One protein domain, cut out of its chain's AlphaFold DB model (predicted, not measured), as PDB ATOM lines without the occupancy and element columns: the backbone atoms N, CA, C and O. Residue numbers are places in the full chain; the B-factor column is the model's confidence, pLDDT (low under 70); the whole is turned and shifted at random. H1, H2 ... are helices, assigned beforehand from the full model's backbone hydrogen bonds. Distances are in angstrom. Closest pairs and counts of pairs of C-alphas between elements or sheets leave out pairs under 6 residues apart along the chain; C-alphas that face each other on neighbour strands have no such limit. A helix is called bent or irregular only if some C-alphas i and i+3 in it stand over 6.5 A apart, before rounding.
ATOM      1  N   ALA A   9     154.561 217.572 198.808       72.25
ATOM      2  CA  ALA A   9     154.555 217.445 200.259       72.25
ATOM      3  C   ALA A   9     155.824 218.030 200.893       72.25
ATOM      4  O   ALA A   9     156.948 217.749 200.480       72.25
ATOM      5  N   THR A  10     155.639 218.805 201.961       83.81
ATOM      6  CA  THR A  10     156.734 219.315 202.793       83.81
ATOM      7  C   THR A  10     157.524 218.160 203.429       83.81
ATOM      8  O   THR A  10     156.895 217.187 203.856       83.81
ATOM      9  N   PRO A  11     158.854 218.271 203.599       86.50
ATOM     10  CA  PRO A  11     159.690 217.212 204.179       86.50
ATOM     11  C   PRO A  11     159.222 216.755 205.571       86.50
ATOM     12  O   PRO A  11     159.299 215.571 205.881       86.50
ATOM     13  N   THR A  12     158.640 217.656 206.366       90.44
ATOM     14  CA  THR A  12     158.034 217.333 207.667       90.44
ATOM     15  C   THR A  12     156.892 216.327 207.554       90.44
ATOM     16  O   THR A  12     156.839 215.378 208.324       90.44
ATOM     17  N   ARG A  13     156.008 216.478 206.559       90.75
ATOM     18  CA  ARG A  13     154.899 215.534 206.330       90.75
ATOM     19  C   ARG A  13     155.422 214.146 205.982       90.75
ATOM     20  O   ARG A  13     154.921 213.163 206.509       90.75
ATOM     21  N   ILE A  14     156.457 214.079 205.144       92.00
ATOM     22  CA  ILE A  14     157.097 212.810 204.778       92.00
ATOM     23  C   ILE A  14     157.717 212.161 206.019       92.00
ATOM     24  O   ILE A  14     157.552 210.962 206.219       92.00
ATOM     25  N   LEU A  15     158.401 212.935 206.868       93.94
ATOM     26  CA  LEU A  15     158.967 212.416 208.115       93.94
ATOM     27  C   LEU A  15     157.878 211.843 209.030       93.94
ATOM     28  O   LEU A  15     158.010 210.700 209.461       93.94
ATOM     29  N   ILE A  16     156.798 212.595 209.267       94.88
ATOM     30  CA  ILE A  16     155.661 212.154 210.088       94.88
ATOM     31  C   ILE A  16     155.087 210.845 209.537       94.88
ATOM     32  O   ILE A  16     154.997 209.861 210.263       94.88
ATOM     33  N   GLU A  17     154.812 210.779 208.234       94.56
ATOM     34  CA  GLU A  17     154.264 209.578 207.599       94.56
ATOM     35  C   GLU A  17     155.195 208.359 207.755       94.56
ATOM     36  O   GLU A  17     154.750 207.229 207.981       94.56
ATOM     37  N   LYS A  18     156.516 208.548 207.641       95.06
ATOM     38  CA  LYS A  18     157.480 207.454 207.845       95.06
ATOM     39  C   LYS A  18     157.527 206.999 209.298       95.06
ATOM     40  O   LYS A  18     157.595 205.791 209.528       95.06
ATOM     41  N   VAL A  19     157.461 207.926 210.247       96.56
ATOM     42  CA  VAL A  19     157.463 207.623 211.684       96.56
ATOM     43  C   VAL A  19     156.184 206.890 212.079       96.56
ATOM     44  O   VAL A  19     156.262 205.828 212.689       96.56
ATOM     45  N   GLU A  20     155.017 207.345 211.619       94.62
ATOM     46  CA  GLU A  20     153.745 206.642 211.823       94.62
ATOM     47  C   GLU A  20     153.780 205.210 211.273       94.62
ATOM     48  O   GLU A  20     153.286 204.277 211.906       94.62
ATOM     49  N   ASN A  21     154.386 205.005 210.101       93.81
ATOM     50  CA  ASN A  21     154.542 203.669 209.528       93.81
ATOM     51  C   ASN A  21     155.451 202.768 210.378       93.81
ATOM     52  O   ASN A  21     155.214 201.562 210.452       93.81
ATOM     53  N   VAL A  22     156.489 203.323 211.011       94.94
ATOM     54  CA  VAL A  22     157.332 202.581 211.960       94.94
ATOM     55  C   VAL A  22     156.516 202.190 213.190       94.94
ATOM     56  O   VAL A  22     156.473 201.002 213.508       94.94
ATOM     57  N   ILE A  23     155.810 203.143 213.804       95.69
ATOM     58  CA  ILE A  23     154.953 202.912 214.976       95.69
ATOM     59  C   ILE A  23     153.923 201.817 214.679       95.69
ATOM     60  O   ILE A  23     153.830 200.831 215.404       95.69
ATOM     61  N   LYS A  24     153.214 201.909 213.546       93.19
ATOM     62  CA  LYS A  24     152.221 200.900 213.143       93.19
ATOM     63  C   LYS A  24     152.824 199.499 213.024       93.19
ATOM     64  O   LYS A  24     152.213 198.532 213.470       93.19
ATOM     65  N   ARG A  25     154.021 199.369 212.438       92.00
ATOM     66  CA  ARG A  25     154.711 198.071 212.333       92.00
ATOM     67  C   ARG A  25     155.127 197.528 213.695       92.00
ATOM     68  O   ARG A  25     154.996 196.328 213.916       92.00
ATOM     69  N   MET A  26     155.617 198.388 214.588       94.75
ATOM     70  CA  MET A  26     155.985 197.989 215.947       94.75
ATOM     71  C   MET A  26     154.766 197.514 216.730       94.75
ATOM     72  O   MET A  26     154.815 196.423 217.288       94.75
ATOM     73  N   ARG A  27     153.653 198.254 216.674       93.94
ATOM     74  CA  ARG A  27     152.396 197.847 217.310       93.94
ATOM     75  C   ARG A  27     151.880 196.515 216.777       93.94
ATOM     76  O   ARG A  27     151.554 195.636 217.562       93.94
ATOM     77  N   TRP A  28     151.864 196.313 215.456       91.06
ATOM     78  CA  TRP A  28     151.491 195.010 214.891       91.06
ATOM     79  C   TRP A  28     152.389 193.889 215.416       91.06
ATOM     80  O   TRP A  28     151.885 192.876 215.891       91.06
ATOM     81  N   LYS A  29     153.712 194.086 215.386       89.69
ATOM     82  CA  LYS A  29     154.672 193.078 215.845       89.69
ATOM     83  C   LYS A  29     154.504 192.753 217.331       89.69
ATOM     84  O   LYS A  29     154.497 191.580 217.685       89.69
ATOM     85  N   ALA A  30     154.342 193.769 218.174       91.56
ATOM     86  CA  ALA A  30     154.120 193.593 219.602       91.56
ATOM     87  C   ALA A  30     152.762 192.939 219.890       91.56
ATOM     88  O   ALA A  30     152.701 192.041 220.717       91.56
ATOM     89  N   SER A  31     151.700 193.287 219.154       88.50
ATOM     90  CA  SER A  31     150.387 192.650 219.311       88.50
ATOM     91  C   SER A  31     150.447 191.149 219.029       88.50
ATOM     92  O   SER A  31     149.904 190.366 219.801       88.50
ATOM     93  N   PHE A  32     151.131 190.734 217.958       85.31
ATOM     94  CA  PHE A  32     151.324 189.310 217.679       85.31
ATOM     95  C   PHE A  32     152.190 188.631 218.743       85.31
ATOM     96  O   PHE A  32     151.841 187.547 219.188       85.31
ATOM     97  N   PHE A  33     153.269 189.283 219.184       86.56
ATOM     98  CA  PHE A  33     154.166 188.732 220.199       86.56
ATOM     99  C   PHE A  33     153.472 188.529 221.555       86.56
ATOM    100  O   PHE A  33     153.545 187.447 222.127       86.56
ATOM    101  N   LEU A  34     152.736 189.532 222.041       85.25
ATOM    102  CA  LEU A  34     152.006 189.457 223.310       85.25
ATOM    103  C   LEU A  34     150.907 188.390 223.269       85.25
ATOM    104  O   LEU A  34     150.767 187.618 224.210       85.25
ATOM    105  N   LYS A  35     150.184 188.276 222.146       80.25
ATOM    106  CA  LYS A  35     149.199 187.202 221.946       80.25
ATOM    107  C   LYS A  35     149.837 185.814 222.007       80.25
ATOM    108  O   LYS A  35     149.259 184.915 222.595       80.25
ATOM    109  N   THR A  36     151.025 185.632 221.429       75.31
ATOM    110  CA  THR A  36     151.721 184.336 221.491       75.31
ATOM    111  C   THR A  36     152.299 184.017 222.869       75.31
ATOM    112  O   THR A  36     152.422 182.848 223.198       75.31
ATOM    113  N   CYS A  37     152.656 185.022 223.675       64.94
ATOM    114  CA  CYS A  37     153.191 184.801 225.021       64.94
ATOM    115  C   CYS A  37     152.102 184.483 226.053       64.94
ATOM    116  O   CYS A  37     152.361 183.706 226.964       64.94
ATOM    117  N   ASN A  38     150.908 185.061 225.903       63.94
ATOM    118  CA  ASN A  38     149.808 184.866 226.850       63.94
ATOM    119  C   ASN A  38     149.054 183.540 226.650       63.94
ATOM    120  O   ASN A  38     148.358 183.113 227.556       63.94
ATOM    121  N   LYS A  63     144.258 196.655 206.067       76.31
ATOM    122  CA  LYS A  63     143.802 198.058 206.110       76.31
ATOM    123  C   LYS A  63     143.479 198.519 207.536       76.31
ATOM    124  O   LYS A  63     143.242 199.706 207.743       76.31
ATOM    125  N   LYS A  64     143.424 197.593 208.502       82.31
ATOM    126  CA  LYS A  64     143.082 197.894 209.894       82.31
ATOM    127  C   LYS A  64     144.244 198.623 210.577       82.31
ATOM    128  O   LYS A  64     145.415 198.339 210.311       82.31
ATOM    129  N   CYS A  65     143.920 199.543 211.480       82.50
ATOM    130  CA  CYS A  65     144.910 200.130 212.377       82.50
ATOM    131  C   CYS A  65     145.307 199.108 213.454       82.50
ATOM    132  O   CYS A  65     144.435 198.388 213.943       82.50
ATOM    133  N   PRO A  66     146.596 199.029 213.827       88.12
ATOM    134  CA  PRO A  66     147.015 198.180 214.932       88.12
ATOM    135  C   PRO A  66     146.454 198.703 216.264       88.12
ATOM    136  O   PRO A  66     146.322 199.925 216.416       88.12
ATOM    137  N   PRO A  67     146.169 197.808 217.228       89.75
ATOM    138  CA  PRO A  67     145.734 198.205 218.563       89.75
ATOM    139  C   PRO A  67     146.812 199.038 219.268       89.75
ATOM    140  O   PRO A  67     148.001 198.943 218.949       89.75
ATOM    141  N   GLN A  68     146.389 199.877 220.214       91.88
ATOM    142  CA  GLN A  68     147.308 200.581 221.105       91.88
ATOM    143  C   GLN A  68     147.861 199.597 222.141       91.88
ATOM    144  O   GLN A  68     147.131 198.738 222.626       91.88
ATOM    145  N   ILE A  69     149.159 199.699 222.422       93.25
ATOM    146  CA  ILE A  69     149.899 198.794 223.307       93.25
ATOM    147  C   ILE A  69     150.550 199.664 224.374       93.25
ATOM    148  O   ILE A  69     151.332 200.556 224.035       93.25
ATOM    149  N   GLU A  70     150.195 199.448 225.638       92.31
ATOM    150  CA  GLU A  70     150.619 200.320 226.739       92.31
ATOM    151  C   GLU A  70     152.136 200.253 226.958       92.31
ATOM    152  O   GLU A  70     152.774 201.274 227.208       92.31
ATOM    153  N   GLU A  71     152.751 199.091 226.734       91.06
ATOM    154  CA  GLU A  71     154.195 198.873 226.847       91.06
ATOM    155  C   GLU A  71     155.001 199.698 225.830       91.06
ATOM    156  O   GLU A  71     156.155 200.043 226.078       91.06
ATOM    157  N   LEU A  72     154.403 200.038 224.681       94.56
ATOM    158  CA  LEU A  72     155.039 200.860 223.648       94.56
ATOM    159  C   LEU A  72     154.752 202.354 223.805       94.56
ATOM    160  O   LEU A  72     155.401 203.164 223.146       94.56
ATOM    161  N   ARG A  73     153.818 202.740 224.674       94.62
ATOM    162  CA  ARG A  73     153.312 204.113 224.751       94.62
ATOM    163  C   ARG A  73     154.401 205.135 225.066       94.62
ATOM    164  O   ARG A  73     154.546 206.109 224.338       94.62
ATOM    165  N   LEU A  74     155.217 204.869 226.087       95.88
ATOM    166  CA  LEU A  74     156.321 205.760 226.472       95.88
ATOM    167  C   LEU A  74     157.343 205.927 225.340       95.88
ATOM    168  O   LEU A  74     157.809 207.032 225.073       95.88
ATOM    169  N   PHE A  75     157.655 204.834 224.639       95.75
ATOM    170  CA  PHE A  75     158.564 204.856 223.496       95.75
ATOM    171  C   PHE A  75     157.993 205.671 222.329       95.75
ATOM    172  O   PHE A  75     158.715 206.446 221.701       95.75
ATOM    173  N   GLU A  76     156.706 205.501 222.026       95.81
ATOM    174  CA  GLU A  76     156.027 206.254 220.973       95.81
ATOM    175  C   GLU A  76     155.994 207.751 221.293       95.81
ATOM    176  O   GLU A  76     156.340 208.559 220.431       95.81
ATOM    177  N   ASP A  77     155.664 208.115 222.532       96.06
ATOM    178  CA  ASP A  77     155.637 209.505 222.989       96.06
ATOM    179  C   ASP A  77     157.026 210.157 222.899       96.06
ATOM    180  O   ASP A  77     157.160 211.288 222.423       96.06
ATOM    181  N   ASP A  78     158.082 209.444 223.298       96.69
ATOM    182  CA  ASP A  78     159.459 209.930 223.180       96.69
ATOM    183  C   ASP A  78     159.912 210.053 221.716       96.69
ATOM    184  O   ASP A  78     160.564 211.034 221.346       96.69
ATOM    185  N   LEU A  79     159.527 209.108 220.852       95.88
ATOM    186  CA  LEU A  79     159.805 209.172 219.416       95.88
ATOM    187  C   LEU A  79     159.112 210.376 218.767       95.88
ATOM    188  O   LEU A  79     159.735 211.085 217.972       95.88
ATOM    189  N   LEU A  80     157.851 210.632 219.121       95.19
ATOM    190  CA  LEU A  80     157.093 211.792 218.650       95.19
ATOM    191  C   LEU A  80     157.738 213.104 219.118       95.19
ATOM    192  O   LEU A  80     157.967 214.004 218.307       95.19
ATOM    193  N   ARG A  81     158.140 213.177 220.389       96.50
ATOM    194  CA  ARG A  81     158.857 214.331 220.954       96.50
ATOM    195  C   ARG A  81     160.205 214.570 220.273       96.50
ATOM    196  O   ARG A  81     160.613 215.712 220.057       96.50
ATOM    197  N   MET A  82     160.912 213.505 219.899       95.44
ATOM    198  CA  MET A  82     162.176 213.616 219.173       95.44
ATOM    199  C   MET A  82     161.968 214.230 217.783       95.44
ATOM    200  O   MET A  82     162.716 215.130 217.396       95.44
ATOM    201  N   ILE A  83     160.962 213.771 217.031       95.44
ATOM    202  CA  ILE A  83     160.738 214.245 215.657       95.44
ATOM    203  C   ILE A  83     160.173 215.665 215.600       95.44
ATOM    204  O   ILE A  83     160.431 216.372 214.628       95.44
ATOM    205  N   GLU A  84     159.464 216.108 216.641       93.31
ATOM    206  CA  GLU A  84     158.975 217.485 216.772       93.31
ATOM    207  C   GLU A  84     160.128 218.499 216.742       93.31
ATOM    208  O   GLU A  84     160.039 219.562 216.127       93.31
ATOM    209  N   ASN A  85     161.265 218.128 217.333       91.75
ATOM    210  CA  ASN A  85     162.449 218.978 217.417       91.75
ATOM    211  C   ASN A  85     163.319 218.961 216.144       91.75
ATOM    212  O   ASN A  85     164.313 219.692 216.057       91.75
ATOM    213  N   VAL A  86     162.967 218.162 215.129       92.81
ATOM    214  CA  VAL A  86     163.740 218.048 213.886       92.81
ATOM    215  C   VAL A  86     163.500 219.261 212.988       92.81
ATOM    216  O   VAL A  86     162.405 219.497 212.480       92.81
ATOM    217  N   LYS A  87     164.569 220.019 212.714       90.88
ATOM    218  CA  LYS A  87     164.548 221.168 211.797       90.88
ATOM    219  C   LYS A  87     165.242 220.827 210.483       90.88
ATOM    220  O   LYS A  87     166.424 220.484 210.458       90.88
ATOM    221  N   PHE A  88     164.528 220.986 209.372       88.69
ATOM    222  CA  PHE A  88     165.094 220.796 208.039       88.69
ATOM    223  C   PHE A  88     165.834 222.051 207.584       88.69
ATOM    224  O   PHE A  88     165.284 223.153 207.580       88.69
TER     225      PHE A  88
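What this domain is: This is residues 9 to 38 and 63 to 88 of the 221 residues of an uncharacterized protein of Stichopus japonicus (UniProt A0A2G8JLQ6). Two helices lie side by side and run opposite ways: the long H1 makes the longest axis of a flat outline, and the shorter H2 packs along one part of it. The end of H1 toward Asn 38 reaches past H2 and has no second helix beside it, while residues 63 to 69 run as a stretch with no named element to the start of H2. The printed part has 56 residues with two named helices, H1 then H2 along the chain, and no named strand; the class is all helix. The whole is loose, with a radius of gyration of the C-alphas of 13.1 A and spans of 43 by 25 by 11 A.

Where its parts are: The printed part begins at Ala 9. H1, residues 11 to 38, begins with its C-alpha at (159.690, 217.212, 204.179) and measures 40.7 A to C-alpha 38 at (149.808, 184.866, 226.850). H2, residues 70 to 84, measures 21.5 A from first to last C-alpha and ends with C-alpha 84 at (158.975, 217.485, 216.772). H2 is irregular: C-alphas 71 and 74 are 7.2 A apart.

How they stand to each other: H1 touches H2 with residues 15 to 27 alone. Their closest C-alphas, those of Ile 23 and Glu 76, are 6.9 A apart. The two stand at a shallow tilt of 12 degrees, opposite ways, with 11.3 A from centre to centre. In H1 every O i to N i+4 pair is within hydrogen-bond range; in H2 9 of 11 are.

The domain as a whole: The two C-alphas farthest apart, those of Asn 38 and Phe 88, are 43.3 A apart. Residues 39 to 62 are not printed, and C-alphas 38 and 63 are 25.3 A apart across this cut, which falls in the link from H1 to H2. The mean pLDDT of the printed part is 90.0; residues 37 to 38 are under 70.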